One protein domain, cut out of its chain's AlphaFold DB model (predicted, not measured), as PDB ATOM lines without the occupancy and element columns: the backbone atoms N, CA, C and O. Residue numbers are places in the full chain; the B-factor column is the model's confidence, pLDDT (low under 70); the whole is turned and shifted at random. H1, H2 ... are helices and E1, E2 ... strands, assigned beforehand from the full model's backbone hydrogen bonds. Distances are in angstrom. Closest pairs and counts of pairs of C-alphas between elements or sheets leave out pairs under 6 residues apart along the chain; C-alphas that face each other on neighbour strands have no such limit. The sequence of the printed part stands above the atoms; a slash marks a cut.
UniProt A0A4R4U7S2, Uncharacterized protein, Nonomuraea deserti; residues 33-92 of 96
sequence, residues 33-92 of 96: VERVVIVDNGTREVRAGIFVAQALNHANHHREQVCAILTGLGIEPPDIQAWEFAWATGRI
ATOM      1  N   VAL A  33      38.460  51.926  20.457       97.19
ATOM      2  CA  VAL A  33      38.529  51.707  21.906       97.19
ATOM      3  C   VAL A  33      39.900  52.043  22.495       97.19
ATOM      4  O   VAL A  33      39.973  52.362  23.682       97.19
ATOM      5  N   GLU A  34      40.962  52.049  21.686       98.25
ATOM      6  CA  GLU A  34      42.322  52.353  22.136       98.25
ATOM      7  C   GLU A  34      42.665  53.844  22.039       98.25
ATOM      8  O   GLU A  34      43.702  54.274  22.551       98.25
ATOM      9  N   ARG A  35      41.793  54.673  21.455       97.81
ATOM     10  CA  ARG A  35      41.966  56.131  21.449       97.81
ATOM     11  C   ARG A  35      42.159  56.662  22.872       97.81
ATOM     12  O   ARG A  35      41.339  56.403  23.753       97.81
ATOM     13  N   VAL A  36      43.213  57.451  23.079       98.25
ATOM     14  CA  VAL A  36      43.466  58.140  24.353       98.25
ATOM     15  C   VAL A  36      42.533  59.342  24.489       98.25
ATOM     16  O   VAL A  36      42.402  60.150  23.570       98.25
ATOM     17  N   VAL A  37      41.883  59.451  25.643       97.62
ATOM     18  CA  VAL A  37      41.013  60.561  26.027       97.62
ATOM     19  C   VAL A  37      41.583  61.206  27.286       97.62
ATOM     20  O   VAL A  37      41.883  60.516  28.261       97.62
ATOM     21  N   ILE A  38      41.717  62.531  27.262       97.81
ATOM     22  CA  ILE A  38      42.159  63.327  28.407       97.81
ATOM     23  C   ILE A  38      40.940  63.627  29.284       97.81
ATOM     24  O   ILE A  38      39.927  64.128  28.795       97.81
ATOM     25  N   VAL A  39      41.035  63.316  30.573       96.56
ATOM     26  CA  VAL A  39      39.949  63.450  31.558       96.56
ATOM     27  C   VAL A  39      40.426  64.213  32.793       96.56
ATOM     28  O   VAL A  39      41.564  64.685  32.842       96.56
ATOM     29  N   ASP A  40      39.543  64.370  33.782       95.00
ATOM     30  CA  ASP A  40      39.850  64.984  35.079       95.00
ATOM     31  C   ASP A  40      40.551  66.346  34.933       95.00
ATOM     32  O   ASP A  40      41.601  66.601  35.523       95.00
ATOM     33  N   ASN A  41      39.988  67.205  34.076       94.56
ATOM     34  CA  ASN A  41      40.508  68.538  33.758       94.56
ATOM     35  C   ASN A  41      41.990  68.549  33.322       94.56
ATOM     36  O   ASN A  41      42.753  69.438  33.695       94.56
ATOM     37  N   GLY A  42      42.413  67.538  32.556       96.06
ATOM     38  CA  GLY A  42      43.776  67.445  32.029       96.06
ATOM     39  C   GLY A  42      44.749  66.648  32.893       96.06
ATOM     40  O   GLY A  42      45.923  66.562  32.548       96.06
ATOM     41  N   THR A  43      44.297  66.074  34.009       97.69
ATOM     42  CA  THR A  43      45.194  65.402  34.965       97.69
ATOM     43  C   THR A  43      45.369  63.908  34.709       97.69
ATOM     44  O   THR A  43      46.267  63.301  35.294       97.69
ATOM     45  N   ARG A  44      44.539  63.298  33.850       97.81
ATOM     46  CA  ARG A  44      44.612  61.866  33.528       97.81
ATOM     47  C   ARG A  44      44.313  61.577  32.064       97.81
ATOM     48  O   ARG A  44      43.590  62.313  31.397       97.81
ATOM     49  N   GLU A  45      44.827  60.442  31.612       98.38
ATOM     50  CA  GLU A  45      44.559  59.855  30.305       98.38
ATOM     51  C   GLU A  45      43.928  58.474  30.480       98.38
ATOM     52  O   GLU A  45      44.318  57.704  31.359       98.38
ATOM     53  N   VAL A  46      42.949  58.151  29.639       98.19
ATOM     54  CA  VAL A  46      42.259  56.860  29.665       98.19
ATOM     55  C   VAL A  46      41.917  56.405  28.248       98.19
ATOM     56  O   VAL A  46      41.705  57.222  27.353       98.19
ATOM     57  N   ARG A  47      41.863  55.089  28.024       98.44
ATOM     58  CA  ARG A  47      41.418  54.510  26.748       98.44
ATOM     59  C   ARG A  47      39.904  54.665  26.597       98.44
ATOM     60  O   ARG A  47      39.163  54.418  27.548       98.44
ATOM     61  N   ALA A  48      39.436  55.025  25.403       96.69
ATOM     62  CA  ALA A  48      38.015  55.233  25.115       96.69
ATOM     63  C   ALA A  48      37.139  54.010  25.462       96.69
ATOM     64  O   ALA A  48      36.005  54.174  25.911       96.69
ATOM     65  N   GLY A  49      37.677  52.792  25.335       97.50
ATOM     66  CA  GLY A  49      36.991  51.553  25.710       97.50
ATOM     67  C   GLY A  49      36.575  51.481  27.184       97.50
ATOM     68  O   GLY A  49      35.561  50.858  27.496       97.50
ATOM     69  N   ILE A  50      37.284  52.175  28.086       97.81
ATOM     70  CA  ILE A  50      36.931  52.215  29.512       97.81
ATOM     71  C   ILE A  50      35.583  52.899  29.734       97.81
ATOM     72  O   ILE A  50      34.834  52.464  30.601       97.81
ATOM     73  N   PHE A  51      35.217  53.904  28.934       95.44
ATOM     74  CA  PHE A  51      33.904  54.547  29.055       95.44
ATOM     75  C   PHE A  51      32.765  53.592  28.705       95.44
ATOM     76  O   PHE A  51      31.751  53.573  29.397       95.44
ATOM     77  N   VAL A  52      32.943  52.774  27.664       94.38
ATOM     78  CA  VAL A  52      31.941  51.778  27.260       94.38
ATOM     79  C   VAL A  52      31.798  50.713  28.345       94.38
ATOM     80  O   VAL A  52      30.687  50.436  28.791       94.38
ATOM     81  N   ALA A  53      32.921  50.171  28.827       96.38
ATOM     82  CA  ALA A  53      32.922  49.192  29.911       96.38
ATOM     83  C   ALA A  53      32.283  49.755  31.192       96.38
ATOM     84  O   ALA A  53      31.438  49.103  31.802       96.38
ATOM     85  N   GLN A  54      32.641  50.984  31.572       95.88
ATOM     86  CA  GLN A  54      32.102  51.659  32.749       95.88
ATOM     87  C   GLN A  54      30.595  51.868  32.630       95.88
ATOM     88  O   GLN A  54      29.868  51.563  33.571       95.88
ATOM     89  N   ALA A  55      30.117  52.357  31.485       94.44
ATOM     90  CA  ALA A  55      28.699  52.618  31.292       94.44
ATOM     91  C   ALA A  55      27.866  51.329  31.353       94.44
ATOM     92  O   ALA A  55      26.844  51.312  32.034       94.44
ATOM     93  N   LEU A  56      28.325  50.240  30.724       92.31
ATOM     94  CA  LEU A  56      27.637  48.944  30.770       92.31
ATOM     95  C   LEU A  56      27.618  48.349  32.184       92.31
ATOM     96  O   LEU A  56      26.566  47.922  32.656       92.31
ATOM     97  N   ASN A  57      28.756  48.365  32.885       94.56
ATOM     98  CA  ASN A  57      28.848  47.840  34.251       94.56
ATOM     99  C   ASN A  57      27.975  48.641  35.225       94.56
ATOM    100  O   ASN A  57      27.247  48.068  36.035       94.56
ATOM    101  N   HIS A  58      28.024  49.970  35.128       93.94
ATOM    102  CA  HIS A  58      27.240  50.867  35.969       93.94
ATOM    103  C   HIS A  58      25.737  50.727  35.700       93.94
ATOM    104  O   HIS A  58      24.954  50.610  36.643       93.94
ATOM    105  N   ALA A  59      25.343  50.652  34.425       91.44
ATOM    106  CA  ALA A  59      23.960  50.403  34.039       91.44
ATOM    107  C   ALA A  59      23.462  49.055  34.573       91.44
ATOM    108  O   ALA A  59      22.365  48.998  35.119       91.44
ATOM    109  N   ASN A  60      24.266  47.987  34.487       91.19
ATOM    110  CA  ASN A  60      23.860  46.683  35.009       91.19
ATOM    111  C   ASN A  60      23.609  46.710  36.525       91.19
ATOM    112  O   ASN A  60      22.602  46.184  36.986       91.19
ATOM    113  N   HIS A  61      24.476  47.378  37.289       92.75
ATOM    114  CA  HIS A  61      24.313  47.498  38.738       92.75
ATOM    115  C   HIS A  61      23.047  48.286  39.123       92.75
ATOM    116  O   HIS A  61      22.282  47.861  39.986       92.75
ATOM    117  N   HIS A  62      22.772  49.413  38.461       92.19
ATOM    118  CA  HIS A  62      21.549  50.178  38.728       92.19
ATOM    119  C   HIS A  62      20.280  49.457  38.272       92.19
ATOM    120  O   HIS A  62      19.246  49.563  38.927       92.19
ATOM    121  N   ARG A  63      20.360  48.673  37.195       91.81
ATOM    122  CA  ARG A  63      19.265  47.821  36.725       91.81
ATOM    123  C   ARG A  63      18.822  46.832  37.803       91.81
ATOM    124  O   ARG A  63      17.631  46.715  38.067       91.81
ATOM    125  N   GLU A  64      19.776  46.189  38.475       92.62
ATOM    126  CA  GLU A  64      19.502  45.282  39.598       92.62
ATOM    127  C   GLU A  64      18.830  46.007  40.774       92.62
ATOM    128  O   GLU A  64      17.870  45.493  41.348       92.62
ATOM    129  N   GLN A  65      19.268  47.230  41.091       94.81
ATOM    130  CA  GLN A  65      18.646  48.049  42.137       94.81
ATOM    131  C   GLN A  65      17.196  48.423  41.799       94.81
ATOM    132  O   GLN A  65      16.320  48.300  42.654       94.81
ATOM    133  N   VAL A  66      16.923  48.845  40.559       93.19
ATOM    134  CA  VAL A  66      15.562  49.179  40.104       93.19
ATOM    135  C   VAL A  66      14.660  47.949  40.146       93.19
ATOM    136  O   VAL A  66      13.557  48.033  40.682       93.19
ATOM    137  N   CYS A  67      15.130  46.795  39.658       95.94
ATOM    138  CA  CYS A  67      14.370  45.547  39.741       95.94
ATOM    139  C   CYS A  67      14.043  45.178  41.192       95.94
ATOM    140  O   CYS A  67      12.897  44.856  41.489       95.94
ATOM    141  N   ALA A  68      15.007  45.293  42.111       96.38
ATOM    142  CA  ALA A  68      14.776  45.017  43.528       96.38
ATOM    143  C   ALA A  68      13.711  45.943  44.144       96.38
ATOM    144  O   ALA A  68      12.873  45.480  44.920       96.38
ATOM    145  N   ILE A  69      13.705  47.232  43.777       96.00
ATOM    146  CA  ILE A  69      12.679  48.192  44.214       96.00
ATOM    147  C   ILE A  69      11.301  47.795  43.673       96.00
ATOM    148  O   ILE A  69      10.349  47.730  44.449       96.00
ATOM    149  N   LEU A  70      11.188  47.500  42.373       96.62
ATOM    150  CA  LEU A  70       9.927  47.072  41.752       96.62
ATOM    151  C   LEU A  70       9.369  45.820  42.439       96.62
ATOM    152  O   LEU A  70       8.217  45.827  42.875       96.62
ATOM    153  N   THR A  71      10.205  44.798  42.640       97.31
ATOM    154  CA  THR A  71       9.820  43.576  43.359       97.31
ATOM    155  C   THR A  71       9.371  43.877  44.789       97.31
ATOM    156  O   THR A  71       8.353  43.349  45.233       97.31
ATOM    157  N   GLY A  72      10.079  44.754  45.509       97.81
ATOM    158  CA  GLY A  72       9.697  45.184  46.858       97.81
ATOM    159  C   GLY A  72       8.332  45.882  46.922       97.81
ATOM    160  O   GLY A  72       7.648  45.798  47.940       97.81
ATOM    161  N   LEU A  73       7.909  46.518  45.826       97.81
ATOM    162  CA  LEU A  73       6.583  47.123  45.656       97.81
ATOM    163  C   LEU A  73       5.517  46.131  45.146       97.81
ATOM    164  O   LEU A  73       4.371  46.526  44.939       97.81
ATOM    165  N   GLY A  74       5.865  44.856  44.943       98.06
ATOM    166  CA  GLY A  74       4.968  43.834  44.390       98.06
ATOM    167  C   GLY A  74       4.767  43.930  42.874       98.06
ATOM    168  O   GLY A  74       3.809  43.363  42.353       98.06
ATOM    169  N   ILE A  75       5.643  44.653  42.172       97.56
ATOM    170  CA  ILE A  75       5.640  44.789  40.713       97.56
ATOM    171  C   ILE A  75       6.679  43.825  40.146       97.56
ATOM    172  O   ILE A  75       7.854  43.897  40.504       97.56
ATOM    173  N   GLU A  76       6.259  42.942  39.242       96.88
ATOM    174  CA  GLU A  76       7.196  42.067  38.536       96.88
ATOM    175  C   GLU A  76       8.079  42.905  37.593       96.88
ATOM    176  O   GLU A  76       7.538  43.606  36.727       96.88
ATOM    177  N   PRO A  77       9.417  42.885  37.744       95.12
ATOM    178  CA  PRO A  77      10.299  43.617  36.849       95.12
ATOM    179  C   PRO A  77      10.242  43.041  35.423       95.12
ATOM    180  O   PRO A  77      10.220  41.822  35.259       95.12
ATOM    181  N   PRO A  78      10.263  43.885  34.377       91.25
ATOM    182  CA  PRO A  78      10.372  43.397  33.006       91.25
ATOM    183  C   PRO A  78      11.730  42.726  32.761       91.25
ATOM    184  O   PRO A  78      12.729  43.090  33.390       91.25
ATOM    185  N   ASP A  79      11.798  41.803  31.796       91.06
ATOM    186  CA  ASP A  79      13.092  41.324  31.309       91.06
ATOM    187  C   ASP A  79      13.774  42.434  30.501       91.06
ATOM    188  O   ASP A  79      13.297  42.895  29.468       91.06
ATOM    189  N   ILE A  80      14.891  42.901  31.042       89.38
ATOM    190  CA  ILE A  80      15.669  44.031  30.539       89.38
ATOM    191  C   ILE A  80      17.106  43.611  30.240       89.38
ATOM    192  O   ILE A  80      18.043  44.403  30.365       89.38
ATOM    193  N   GLN A  81      17.320  42.330  29.941       89.31
ATOM    194  CA  GLN A  81      18.600  41.839  29.447       89.31
ATOM    195  C   GLN A  81      18.866  42.322  28.015       89.31
ATOM    196  O   GLN A  81      17.954  42.538  27.220       89.31
ATOM    197  N   ALA A  82      20.148  42.423  27.652       90.12
ATOM    198  CA  ALA A  82      20.552  42.788  26.293       90.12
ATOM    199  C   ALA A  82      20.047  41.790  25.231       90.12
ATOM    200  O   ALA A  82      19.831  42.173  24.083       90.12
ATOM    201  N   TRP A  83      19.834  40.526  25.610       93.06
ATOM    202  CA  TRP A  83      19.247  39.512  24.734       93.06
ATOM    203  C   TRP A  83      17.783  39.798  24.417       93.06
ATOM    204  O   TRP A  83      17.402  39.742  23.252       93.06
ATOM    205  N   GLU A  84      16.993  40.162  25.428       93.94
ATOM    206  CA  GLU A  84      15.592  40.533  25.232       93.94
ATOM    207  C   GLU A  84      15.483  41.807  24.391       93.94
ATOM    208  O   GLU A  84      14.720  41.856  23.430       93.94
ATOM    209  N   PHE A  85      16.348  42.795  24.642       88.81
ATOM    210  CA  PHE A  85      16.475  43.960  23.765       88.81
ATOM    211  C   PHE A  85      16.785  43.564  22.312       88.81
ATOM    212  O   PHE A  85      16.184  44.101  21.377       88.81
ATOM    213  N   ALA A  86      17.707  42.622  22.095       93.62
ATOM    214  CA  ALA A  86      18.057  42.175  20.754       93.62
ATOM    215  C   ALA A  86      16.871  41.505  20.042       93.62
ATOM    216  O   ALA A  86      16.669  41.762  18.853       93.62
ATOM    217  N   TRP A  87      16.070  40.700  20.749       95.25
ATOM    218  CA  TRP A  87      14.836  40.115  20.211       95.25
ATOM    219  C   TRP A  87      13.792  41.185  19.901       95.25
ATOM    220  O   TRP A  87      13.327  41.269  18.763       95.25
ATOM    221  N   ALA A  88      13.486  42.050  20.870       92.25
ATOM    222  CA  ALA A  88      12.487  43.113  20.748       92.25
ATOM    223  C   ALA A  88      12.780  44.088  19.596       92.25
ATOM    224  O   ALA A  88      11.863  44.679  19.026       92.25
ATOM    225  N   THR A  89      14.055  44.243  19.231       90.19
ATOM    226  CA  THR A  89      14.496  45.166  18.178       90.19
ATOM    227  C   THR A  89      14.923  44.490  16.875       90.19
ATOM    228  O   THR A  89      15.393  45.166  15.960       90.19
ATOM    229  N   GLY A  90      14.773  43.166  16.758       94.06
ATOM    230  CA  GLY A  90      15.136  42.425  15.544       94.06
ATOM    231  C   GLY A  90      16.643  42.370  15.260       94.06
ATOM    232  O   GLY A  90      17.050  42.155  14.118       94.06
ATOM    233  N   ARG A  91      17.484  42.565  16.283       92.38
ATOM    234  CA  ARG A  91      18.952  42.442  16.202       92.38
ATOM    235  C   ARG A  91      19.450  41.009  16.378       92.38
ATOM    236  O   ARG A  91      20.624  40.739  16.138       92.38
ATOM    237  N   ILE A  92      18.570  40.095  16.768       95.69
ATOM    238  CA  ILE A  92      18.797  38.650  16.768       95.69
ATOM    239  C   ILE A  92      17.632  37.967  16.041       95.69
ATOM    240  O   ILE A  92      16.502  38.457  16.057       95.69
TER     241      ILE A  92
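Overview. This is residues 33 to 92 of the 96 residues of an uncharacterized protein of Nonomuraea deserti (UniProt A0A4R4U7S2). A small hairpin of two strands, E1 and E2, sits at one end of the long helix H1; beyond the other end of H1 the chain folds back to a short helix, H2, off to one side. The 60 printed residues, with E1, E2, H1, H2 in that order, are mostly helix and extended, with a radius of gyration of the C-alphas of 16.6 A and a flat outline of 47 by 30 by 11 A. The sheet is antiparallel.

Along the chain. Find C-alpha 36 at (43.466, 58.140, 24.353), where E1, residues 36 to 39, begins; E2 is residues 44 to 47. From C-alpha 48 at (38.015, 55.233, 25.115), H1 runs 37.1 A to residue 72. H2, residues 82 to 88, ends at (12.487, 43.113, 20.748).

Arrangement. In the hairpin E1 and E2, look for N 37 and O 46, 2.8 A apart. The closest C-alphas of E1 and H1, Val 37 and Ala 48, are 6.2 A apart. H1 and H2 are apart. Every O i to N i+4 pair is within hydrogen-bond range in H2, and 20 of 21 in H1.

Size, cuts and confidence. The farthest C-alphas, Gly 42 and Gly 74, are 47.1 A apart. The printed part has no cut, no link is long, and no printed residue is under 70 in pLDDT.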